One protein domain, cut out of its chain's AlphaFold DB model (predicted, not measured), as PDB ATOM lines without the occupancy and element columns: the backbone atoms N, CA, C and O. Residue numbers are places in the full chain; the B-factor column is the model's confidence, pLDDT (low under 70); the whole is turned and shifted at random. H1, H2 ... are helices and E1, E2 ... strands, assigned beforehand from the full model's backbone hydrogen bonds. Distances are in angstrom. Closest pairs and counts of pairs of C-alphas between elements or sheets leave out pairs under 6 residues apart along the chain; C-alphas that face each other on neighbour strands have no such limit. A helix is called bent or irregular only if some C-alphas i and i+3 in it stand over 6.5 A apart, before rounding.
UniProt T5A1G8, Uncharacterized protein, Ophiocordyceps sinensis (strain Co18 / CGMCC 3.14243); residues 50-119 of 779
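This is residues 50 to 119 of the 779 residues of an uncharacterized protein of Ophiocordyceps sinensis (strain Co18 / CGMCC 3.14243) (UniProt T5A1G8). A small two-stranded hairpin, E1 and E2, sits in a body made mostly of loops, and H3 leads away from the end of E2 as an arm, with residues 111 to 119 sticking out beyond the body. Two very short helices, H1 and H2, lie among the loops of the body. The printed part has 70 residues with three named helices and two named strands, in the order H1, H2, E1, E2, H3; the sheet, E1 - E2, is antiparallel. The class is mixed, helices and strands, with under half of the residues in named elements. The whole is elongated, spanning 42 by 27 by 17 A, and only just compact, close to loose, with a radius of gyration of the C-alphas of 13.1 A.

E1, residues 88 to 92, and E2, residues 101 to 104, form a hairpin and are antiparallel, their directions 157 degrees apart. The C-alphas of Ile 88 and Ser 104 face each other at 4.4 A. N 89 and O 103 are 2.8 A apart and N 103 and O 89 are 2.9 A apart, within hydrogen-bond range. A tight link of one residue joins E2 to H3, residues 106 to 117. The closest C-alphas of E1 and H3 are those of Ile 88 and Ala 106, 7.3 A apart. H1, residues 61 to 64, and H2, residues 77 to 80, are close but not clearly touching; their closest C-alphas are those of Arg 64 and Thr 80, 7.4 A apart. H1 is apart from E1, E2 and H3, and H2 is apart from E2 and H3. In H3, 7 of 8 O i to N i+4 pairs are within hydrogen-bond range; H1 and H2 are too short for such a pair, and each has its one O i to N i+3 pair within range.

E1 begins at C-alpha 88, at (-4.553, -37.330, 9.567), and is 12.2 A long; E2 is 10.7 A long. H3 is 15.9 A long and ends at C-alpha 117, at (-10.780, -49.584, -7.177). It is neither bent nor irregular, but only just: C-alphas 107 and 110 are 6.1 A apart. H1, 5.0 A long, begins at C-alpha 61, at (6.409, -45.751, 10.263), and H2 is 5.1 A long.

The two C-alphas farthest apart, those of Glu 97 and Arg 119, are 43.6 A apart. Without residues 111 to 119, which stand free, the body spans 32 by 29 by 17 A. The link from H1 to H2, residues 65 to 76, is long. The printed part has no cut. Its mean pLDDT is 92.6, and no printed residue is under 70.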
ATOM      1  N   ALA A  50     -19.548 -33.966   2.059       84.19
ATOM      2  CA  ALA A  50     -19.427 -34.462   0.685       84.19
ATOM      3  C   ALA A  50     -18.000 -34.317   0.126       84.19
ATOM      4  O   ALA A  50     -17.467 -35.280  -0.415       84.19
ATOM      5  N   ASP A  51     -17.380 -33.150   0.326       82.25
ATOM      6  CA  ASP A  51     -16.052 -32.833  -0.202       82.25
ATOM      7  C   ASP A  51     -15.007 -32.709   0.922       82.25
ATOM      8  O   ASP A  51     -15.304 -32.124   1.976       82.25
ATOM      9  N   PRO A  52     -13.770 -33.203   0.719       90.81
ATOM     10  CA  PRO A  52     -12.683 -33.023   1.670       90.81
ATOM     11  C   PRO A  52     -12.218 -31.561   1.688       90.81
ATOM     12  O   PRO A  52     -11.842 -30.992   0.666       90.81
ATOM     13  N   GLN A  53     -12.194 -30.944   2.871       89.69
ATOM     14  CA  GLN A  53     -11.807 -29.532   3.012       89.69
ATOM     15  C   GLN A  53     -10.328 -29.319   3.318       89.69
ATOM     16  O   GLN A  53      -9.780 -28.261   3.020       89.69
ATOM     17  N   SER A  54      -9.693 -30.301   3.947       91.81
ATOM     18  CA  SER A  54      -8.320 -30.242   4.445       91.81
ATOM     19  C   SER A  54      -7.503 -31.381   3.853       91.81
ATOM     20  O   SER A  54      -8.002 -32.501   3.737       91.81
ATOM     21  N   LYS A  55      -6.234 -31.115   3.541       94.12
ATOM     22  CA  LYS A  55      -5.307 -32.113   3.001       94.12
ATOM     23  C   LYS A  55      -5.063 -33.248   4.003       94.12
ATOM     24  O   LYS A  55      -4.817 -32.991   5.181       94.12
ATOM     25  N   ALA A  56      -5.103 -34.484   3.508       95.25
ATOM     26  CA  ALA A  56      -4.672 -35.659   4.251       95.25
ATOM     27  C   ALA A  56      -3.139 -35.739   4.280       95.25
ATOM     28  O   ALA A  56      -2.468 -35.460   3.282       95.25
ATOM     29  N   ILE A  57      -2.593 -36.106   5.432       95.00
ATOM     30  CA  ILE A  57      -1.162 -36.207   5.694       95.00
ATOM     31  C   ILE A  57      -0.867 -37.619   6.190       95.00
ATOM     32  O   ILE A  57      -1.627 -38.185   6.976       95.00
ATOM     33  N   THR A  58       0.258 -38.159   5.732       95.12
ATOM     34  CA  THR A  58       0.819 -39.439   6.162       95.12
ATOM     35  C   THR A  58       2.260 -39.230   6.621       95.12
ATOM     36  O   THR A  58       2.920 -38.277   6.196       95.12
ATOM     37  N   SER A  59       2.742 -40.117   7.482       93.06
ATOM     38  CA  SER A  59       4.125 -40.166   7.951       93.06
ATOM     39  C   SER A  59       4.675 -41.587   7.780       93.06
ATOM     40  O   SER A  59       3.913 -42.558   7.849       93.06
ATOM     41  N   PRO A  60       5.988 -41.748   7.532       94.12
ATOM     42  CA  PRO A  60       6.603 -43.067   7.524       94.12
ATOM     43  C   PRO A  60       6.568 -43.676   8.931       94.12
ATOM     44  O   PRO A  60       6.623 -42.957   9.934       94.12
ATOM     45  N   LEU A  61       6.535 -45.009   9.003       92.81
ATOM     46  CA  LEU A  61       6.409 -45.751  10.263       92.81
ATOM     47  C   LEU A  61       7.466 -45.338  11.306       92.81
ATOM     48  O   LEU A  61       7.118 -45.056  12.446       92.81
ATOM     49  N   SER A  62       8.724 -45.173  10.886       94.31
ATOM     50  CA  SER A  62       9.844 -44.798  11.766       94.31
ATOM     51  C   SER A  62       9.708 -43.425  12.441       94.31
ATOM     52  O   SER A  62      10.271 -43.201  13.510       94.31
ATOM     53  N   SER A  63       8.993 -42.480  11.820       94.31
ATOM     54  CA  SER A  63       8.705 -41.161  12.415       94.31
ATOM     55  C   SER A  63       7.439 -41.213  13.265       94.31
ATOM     56  O   SER A  63       7.390 -40.650  14.358       94.31
ATOM     57  N   ARG A  64       6.444 -41.980  12.809       92.31
ATOM     58  CA  ARG A  64       5.176 -42.196  13.506       92.31
ATOM     59  C   ARG A  64       5.348 -42.867  14.868       92.31
ATOM     60  O   ARG A  64       4.660 -42.477  15.804       92.31
ATOM     61  N   GLU A  65       6.275 -43.815  14.999       93.75
ATOM     62  CA  GLU A  65       6.634 -44.443  16.286       93.75
ATOM     63  C   GLU A  65       7.110 -43.424  17.329       93.75
ATOM     64  O   GLU A  65       6.894 -43.605  18.524       93.75
ATOM     65  N   LYS A  66       7.699 -42.312  16.876       94.38
ATOM     66  CA  LYS A  66       8.147 -41.191  17.716       94.38
ATOM     67  C   LYS A  66       7.082 -40.101  17.869       94.38
ATOM     68  O   LYS A  66       7.316 -39.099  18.538       94.38
ATOM     69  N   GLY A  67       5.936 -40.262  17.212       93.12
ATOM     70  CA  GLY A  67       4.896 -39.246  17.126       93.12
ATOM     71  C   GLY A  67       5.279 -38.062  16.238       93.12
ATOM     72  O   GLY A  67       4.587 -37.052  16.285       93.12
ATOM     73  N   ASP A  68       6.337 -38.146  15.428       95.06
ATOM     74  CA  ASP A  68       6.752 -37.062  14.536       95.06
ATOM     75  C   ASP A  68       5.997 -37.115  13.199       95.06
ATOM     76  O   ASP A  68       6.036 -38.102  12.460       95.06
ATOM     77  N   TRP A  69       5.315 -36.015  12.892       94.50
ATOM     78  CA  TRP A  69       4.548 -35.808  11.662       94.50
ATOM     79  C   TRP A  69       5.015 -34.571  10.882       94.50
ATOM     80  O   TRP A  69       4.356 -34.168   9.923       94.50
ATOM     81  N   GLY A  70       6.128 -33.946  11.284       93.31
ATOM     82  CA  GLY A  70       6.637 -32.720  10.665       93.31
ATOM     83  C   GLY A  70       5.816 -31.466  10.993       93.31
ATOM     84  O   GLY A  70       5.783 -30.527  10.194       93.31
ATOM     85  N   PHE A  71       5.138 -31.450  12.146       93.88
ATOM     86  CA  PHE A  71       4.405 -30.290  12.670       93.88
ATOM     87  C   PHE A  71       5.103 -29.686  13.886       93.88
ATOM     88  O   PHE A  71       6.156 -30.151  14.308       93.88
ATOM     89  N   LYS A  72       4.506 -28.632  14.456       94.62
ATOM     90  CA  LYS A  72       5.056 -27.892  15.602       94.62
ATOM     91  C   LYS A  72       5.423 -28.800  16.789       94.62
ATOM     92  O   LYS A  72       6.299 -28.440  17.566       94.62
ATOM     93  N   ARG A  73       4.747 -29.941  16.948       92.69
ATOM     94  CA  ARG A  73       4.926 -30.875  18.065       92.69
ATOM     95  C   ARG A  73       4.481 -32.290  17.709       92.69
ATOM     96  O   ARG A  73       3.670 -32.438  16.790       92.69
ATOM     97  N   PRO A  74       5.005 -33.307  18.416       94.19
ATOM     98  CA  PRO A  74       4.645 -34.690  18.164       94.19
ATOM     99  C   PRO A  74       3.194 -34.981  18.564       94.19
ATOM    100  O   PRO A  74       2.657 -34.389  19.502       94.19
ATOM    101  N   PHE A  75       2.553 -35.901  17.846       94.00
ATOM    102  CA  PHE A  75       1.178 -36.317  18.112       94.00
ATOM    103  C   PHE A  75       1.093 -37.500  19.084       94.00
ATOM    104  O   PHE A  75       2.018 -38.311  19.157       94.00
ATOM    105  N   PRO A  76      -0.034 -37.641  19.810       93.50
ATOM    106  CA  PRO A  76      -0.240 -38.748  20.737       93.50
ATOM    107  C   PRO A  76      -0.150 -40.117  20.049       93.50
ATOM    108  O   PRO A  76      -0.877 -40.399  19.092       93.50
ATOM    109  N   LEU A  77       0.692 -41.009  20.579       92.31
ATOM    110  CA  LEU A  77       0.904 -42.352  20.022       92.31
ATOM    111  C   LEU A  77      -0.347 -43.234  20.120       92.31
ATOM    112  O   LEU A  77      -0.628 -44.007  19.210       92.31
ATOM    113  N   LYS A  78      -1.156 -43.075  21.175       89.81
ATOM    114  CA  LYS A  78      -2.369 -43.883  21.401       89.81
ATOM    115  C   LYS A  78      -3.379 -43.789  20.251       89.81
ATOM    116  O   LYS A  78      -4.007 -44.784  19.907       89.81
ATOM    117  N   SER A  79      -3.552 -42.603  19.665       86.06
ATOM    118  CA  SER A  79      -4.496 -42.383  18.560       86.06
ATOM    119  C   SER A  79      -3.857 -42.565  17.186       86.06
ATOM    120  O   SER A  79      -4.549 -42.915  16.232       86.06
ATOM    121  N   THR A  80      -2.546 -42.346  17.070       87.12
ATOM    122  CA  THR A  80      -1.845 -42.361  15.780       87.12
ATOM    123  C   THR A  80      -1.178 -43.697  15.456       87.12
ATOM    124  O   THR A  80      -1.122 -44.058  14.285       87.12
ATOM    125  N   LEU A  81      -0.695 -44.462  16.439       89.06
ATOM    126  CA  LEU A  81       0.029 -45.724  16.233       89.06
ATOM    127  C   LEU A  81      -0.908 -46.934  16.161       89.06
ATOM    128  O   LEU A  81      -0.724 -47.779  15.298       89.06
ATOM    129  N   THR A  82      -1.976 -46.978  16.954       85.12
ATOM    130  CA  THR A  82      -2.909 -48.122  16.960       85.12
ATOM    131  C   THR A  82      -3.759 -48.222  15.687       85.12
ATOM    132  O   THR A  82      -4.253 -49.293  15.346       85.12
ATOM    133  N   SER A  83      -3.941 -47.117  14.955       83.94
ATOM    134  CA  SER A  83      -4.734 -47.118  13.721       83.94
ATOM    135  C   SER A  83      -4.025 -47.878  12.597       83.94
ATOM    136  O   SER A  83      -2.880 -47.580  12.258       83.94
ATOM    137  N   SER A  84      -4.724 -48.789  11.923       86.12
ATOM    138  CA  SER A  84      -4.238 -49.400  10.676       86.12
ATOM    139  C   SER A  84      -4.085 -48.381   9.538       86.12
ATOM    140  O   SER A  84      -3.350 -48.615   8.586       86.12
ATOM    141  N   THR A  85      -4.751 -47.227   9.647       89.50
ATOM    142  CA  THR A  85      -4.790 -46.170   8.629       89.50
ATOM    143  C   THR A  85      -4.207 -44.876   9.210       89.50
ATOM    144  O   THR A  85      -4.925 -44.089   9.837       89.50
ATOM    145  N   PRO A  86      -2.885 -44.643   9.072       90.88
ATOM    146  CA  PRO A  86      -2.200 -43.476   9.632       90.88
ATOM    147  C   PRO A  86      -2.389 -42.226   8.777       90.88
ATOM    148  O   PRO A  86      -1.438 -41.655   8.246       90.88
ATOM    149  N   LEU A  87      -3.637 -41.809   8.624       94.31
ATOM    150  CA  LEU A  87      -4.009 -40.668   7.802       94.31
ATOM    151  C   LEU A  87      -4.650 -39.629   8.704       94.31
ATOM    152  O   LEU A  87      -5.649 -39.906   9.367       94.31
ATOM    153  N   ILE A  88      -4.074 -38.431   8.732       94.50
ATOM    154  CA  ILE A  88      -4.553 -37.330   9.567       94.50
ATOM    155  C   ILE A  88      -4.826 -36.089   8.728       94.50
ATOM    156  O   ILE A  88      -4.226 -35.870   7.677       94.50
ATOM    157  N   ARG A  89      -5.717 -35.240   9.223       93.56
ATOM    158  CA  ARG A  89      -5.958 -33.888   8.727       93.56
ATOM    159  C   ARG A  89      -5.853 -32.903   9.876       93.56
ATOM    160  O   ARG A  89      -6.236 -33.215  11.000       93.56
ATOM    161  N   ILE A  90      -5.372 -31.704   9.576       93.69
ATOM    162  CA  ILE A  90      -5.161 -30.653  10.573       93.69
ATOM    163  C   ILE A  90      -6.188 -29.556  10.367       93.69
ATOM    164  O   ILE A  90      -6.339 -29.039   9.260       93.69
ATOM    165  N   LYS A  91      -6.868 -29.187  11.450       91.38
ATOM    166  CA  LYS A  91      -7.729 -28.006  11.505       91.38
ATOM    167  C   LYS A  91      -6.913 -26.768  11.844       91.38
ATOM    168  O   LYS A  91      -7.002 -25.759  11.150       91.38
ATOM    169  N   LYS A  92      -6.100 -26.862  12.899       92.62
ATOM    170  CA  LYS A  92      -5.208 -25.795  13.364       92.62
ATOM    171  C   LYS A  92      -3.886 -26.401  13.814       92.62
ATOM    172  O   LYS A  92      -3.877 -27.317  14.629       92.62
ATOM    173  N   VAL A  93      -2.777 -25.876  13.290       93.12
ATOM    174  CA  VAL A  93      -1.420 -26.324  13.660       93.12
ATOM    175  C   VAL A  93      -1.136 -26.035  15.135       93.12
ATOM    176  O   VAL A  93      -0.517 -26.849  15.817       93.12
ATOM    177  N   ASP A  94      -1.628 -24.902  15.629       94.44
ATOM    178  CA  ASP A  94      -1.485 -24.462  17.010       94.44
ATOM    179  C   ASP A  94      -2.801 -23.811  17.444       94.44
ATOM    180  O   ASP A  94      -3.188 -22.768  16.913       94.44
ATOM    181  N   ALA A  95      -3.551 -24.496  18.304       94.94
ATOM    182  CA  ALA A  95      -4.800 -23.993  18.860       94.94
ATOM    183  C   ALA A  95      -4.543 -23.203  20.159       94.94
ATOM    184  O   ALA A  95      -3.425 -23.196  20.673       94.94
ATOM    185  N   VAL A  96      -5.577 -22.534  20.680       95.56
ATOM    186  CA  VAL A  96      -5.481 -21.681  21.885       95.56
ATOM    187  C   VAL A  96      -5.087 -22.505  23.114       95.56
ATOM    188  O   VAL A  96      -4.415 -22.019  24.012       95.56
ATOM    189  N   GLU A  97      -5.435 -23.786  23.107       95.25
ATOM    190  CA  GLU A  97      -5.140 -24.758  24.154       95.25
ATOM    191  C   GLU A  97      -3.679 -25.241  24.125       95.25
ATOM    192  O   GLU A  97      -3.330 -26.180  24.832       95.25
ATOM    193  N   ASN A  98      -2.824 -24.675  23.262       92.81
ATOM    194  CA  ASN A  98      -1.478 -25.181  22.978       92.81
ATOM    195  C   ASN A  98      -1.481 -26.656  22.523       92.81
ATOM    196  O   ASN A  98      -0.472 -27.354  22.634       92.81
ATOM    197  N   VAL A  99      -2.609 -27.128  21.963       93.19
ATOM    198  CA  VAL A  99      -2.797 -28.457  21.349       93.19
ATOM    199  C   VAL A  99      -2.977 -28.316  19.824       93.19
ATOM    200  O   VAL A  99      -3.290 -27.236  19.331       93.19
ATOM    201  N   THR A 100      -2.562 -29.312  19.033       94.12
ATOM    202  CA  THR A 100      -2.648 -29.255  17.570       94.12
ATOM    203  C   THR A 100      -3.946 -29.959  17.277       94.12
ATOM    204  O   THR A 100      -4.102 -31.119  17.650       94.12
ATOM    205  N   ASP A 101      -4.894 -29.248  16.686       93.56
ATOM    206  CA  ASP A 101      -6.220 -29.796  16.438       93.56
ATOM    207  C   ASP A 101      -6.172 -30.628  15.152       93.56
ATOM    208  O   ASP A 101      -6.064 -30.088  14.041       93.56
ATOM    209  N   PHE A 102      -6.195 -31.951  15.315       93.50
ATOM    210  CA  PHE A 102      -6.146 -32.926  14.232       93.50
ATOM    211  C   PHE A 102      -7.287 -33.940  14.339       93.50
ATOM    212  O   PHE A 102      -7.805 -34.231  15.412       93.50
ATOM    213  N   ILE A 103      -7.671 -34.500  13.194       92.56
ATOM    214  CA  ILE A 103      -8.681 -35.560  13.077       92.56
ATOM    215  C   ILE A 103      -8.156 -36.616  12.103       92.56
ATOM    216  O   ILE A 103      -7.338 -36.308  11.236       92.56
ATOM    217  N   SER A 104      -8.629 -37.858  12.217       92.62
ATOM    218  CA  SER A 104      -8.396 -38.877  11.188       92.62
ATOM    219  C   SER A 104      -8.893 -38.406   9.815       92.62
ATOM    220  O   SER A 104      -9.961 -37.808   9.710       92.62
ATOM    221  N   ALA A 105      -8.114 -38.666   8.767       94.25
ATOM    222  CA  ALA A 105      -8.468 -38.408   7.369       94.25
ATOM    223  C   ALA A 105      -8.880 -39.677   6.602       94.25
ATOM    224  O   ALA A 105      -9.133 -39.606   5.398       94.25
ATOM    225  N   ALA A 106      -8.948 -40.818   7.296       92.56
ATOM    226  CA  ALA A 106      -9.265 -42.130   6.733       92.56
ATOM    227  C   ALA A 106     -10.649 -42.192   6.061       92.56
ATOM    228  O   ALA A 106     -10.840 -42.902   5.079       92.56
ATOM    229  N   ASP A 107     -11.609 -41.423   6.569       91.56
ATOM    230  CA  ASP A 107     -12.960 -41.273   6.023       91.56
ATOM    231  C   ASP A 107     -12.967 -40.870   4.539       91.56
ATOM    232  O   ASP A 107     -13.705 -41.464   3.751       91.56
ATOM    233  N   TYR A 108     -12.125 -39.916   4.134       93.06
ATOM    234  CA  TYR A 108     -12.040 -39.468   2.739       93.06
ATOM    235  C   TYR A 108     -11.057 -40.275   1.904       93.06
ATOM    236  O   TYR A 108     -11.371 -40.634   0.772       93.06
ATOM    237  N   THR A 109      -9.866 -40.552   2.432       94.75
ATOM    238  CA  THR A 109      -8.796 -41.201   1.661       94.75
ATOM    239  C   THR A 109      -9.147 -42.637   1.298       94.75
ATOM    240  O   THR A 109      -8.985 -43.026   0.149       94.75
ATOM    241  N   ILE A 110      -9.719 -43.400   2.232       94.62
ATOM    242  CA  ILE A 110     -10.138 -44.779   1.960       94.62
ATOM    243  C   ILE A 110     -11.346 -44.784   1.018       94.62
ATOM    244  O   ILE A 110     -11.474 -45.668   0.179       94.62
ATOM    245  N   SER A 111     -12.245 -43.801   1.127       94.56
ATOM    246  CA  SER A 111     -13.365 -43.670   0.184       94.56
ATOM    247  C   SER A 111     -12.874 -43.338  -1.232       94.56
ATOM    248  O   SER A 111     -13.405 -43.872  -2.201       94.56
ATOM    249  N   LEU A 112     -11.827 -42.514  -1.364       94.94
ATOM    250  CA  LEU A 112     -11.155 -42.247  -2.639       94.94
ATOM    251  C   LEU A 112     -10.522 -43.521  -3.217       94.94
ATOM    252  O   LEU A 112     -10.759 -43.828  -4.382       94.94
ATOM    253  N   GLU A 113      -9.775 -44.274  -2.409       95.12
ATOM    254  CA  GLU A 113      -9.163 -45.549  -2.820       95.12
ATOM    255  C   GLU A 113     -10.229 -46.546  -3.290       95.12
ATOM    256  O   GLU A 113     -10.143 -47.064  -4.402       95.12
ATOM    257  N   LYS A 114     -11.306 -46.715  -2.511       95.62
ATOM    258  CA  LYS A 114     -12.457 -47.552  -2.885       95.62
ATOM    259  C   LYS A 114     -13.102 -47.097  -4.192       95.62
ATOM    260  O   LYS A 114     -13.502 -47.927  -4.999       95.62
ATOM    261  N   PHE A 115     -13.220 -45.790  -4.428       95.38
ATOM    262  CA  PHE A 115     -13.767 -45.275  -5.685       95.38
ATOM    263  C   PHE A 115     -12.879 -45.608  -6.885       95.38
ATOM    264  O   PHE A 115     -13.381 -45.994  -7.941       95.38
ATOM    265  N   GLN A 116     -11.563 -45.468  -6.723       94.94
ATOM    266  CA  GLN A 116     -10.590 -45.781  -7.766       94.94
ATOM    267  C   GLN A 116     -10.543 -47.284  -8.063       94.94
ATOM    268  O   GLN A 116     -10.467 -47.666  -9.232       94.94
ATOM    269  N   GLU A 117     -10.689 -48.128  -7.041       93.62
ATOM    270  CA  GLU A 117     -10.780 -49.584  -7.177       93.62
ATOM    271  C   GLU A 117     -12.009 -50.025  -7.987       93.62
ATOM    272  O   GLU A 117     -11.910 -50.935  -8.806       93.62
ATOM    273  N   MET A 118     -13.141 -49.319  -7.871       93.25
ATOM    274  CA  MET A 118     -14.328 -49.567  -8.708       93.25
ATOM    275  C   MET A 118     -14.129 -49.206 -10.196       93.25
ATOM    276  O   MET A 118     -15.000 -49.493 -11.022       93.25
ATOM    277  N   ARG A 119     -13.015 -48.546 -10.557       93.62
ATOM    278  CA  ARG A 119     -12.641 -48.143 -11.929       93.62
ATOM    279  C   ARG A 119     -13.746 -47.392 -12.681       93.62
ATOM    280  O   ARG A 119     -13.985 -47.634 -13.864       93.62
TER     281      ARG A 119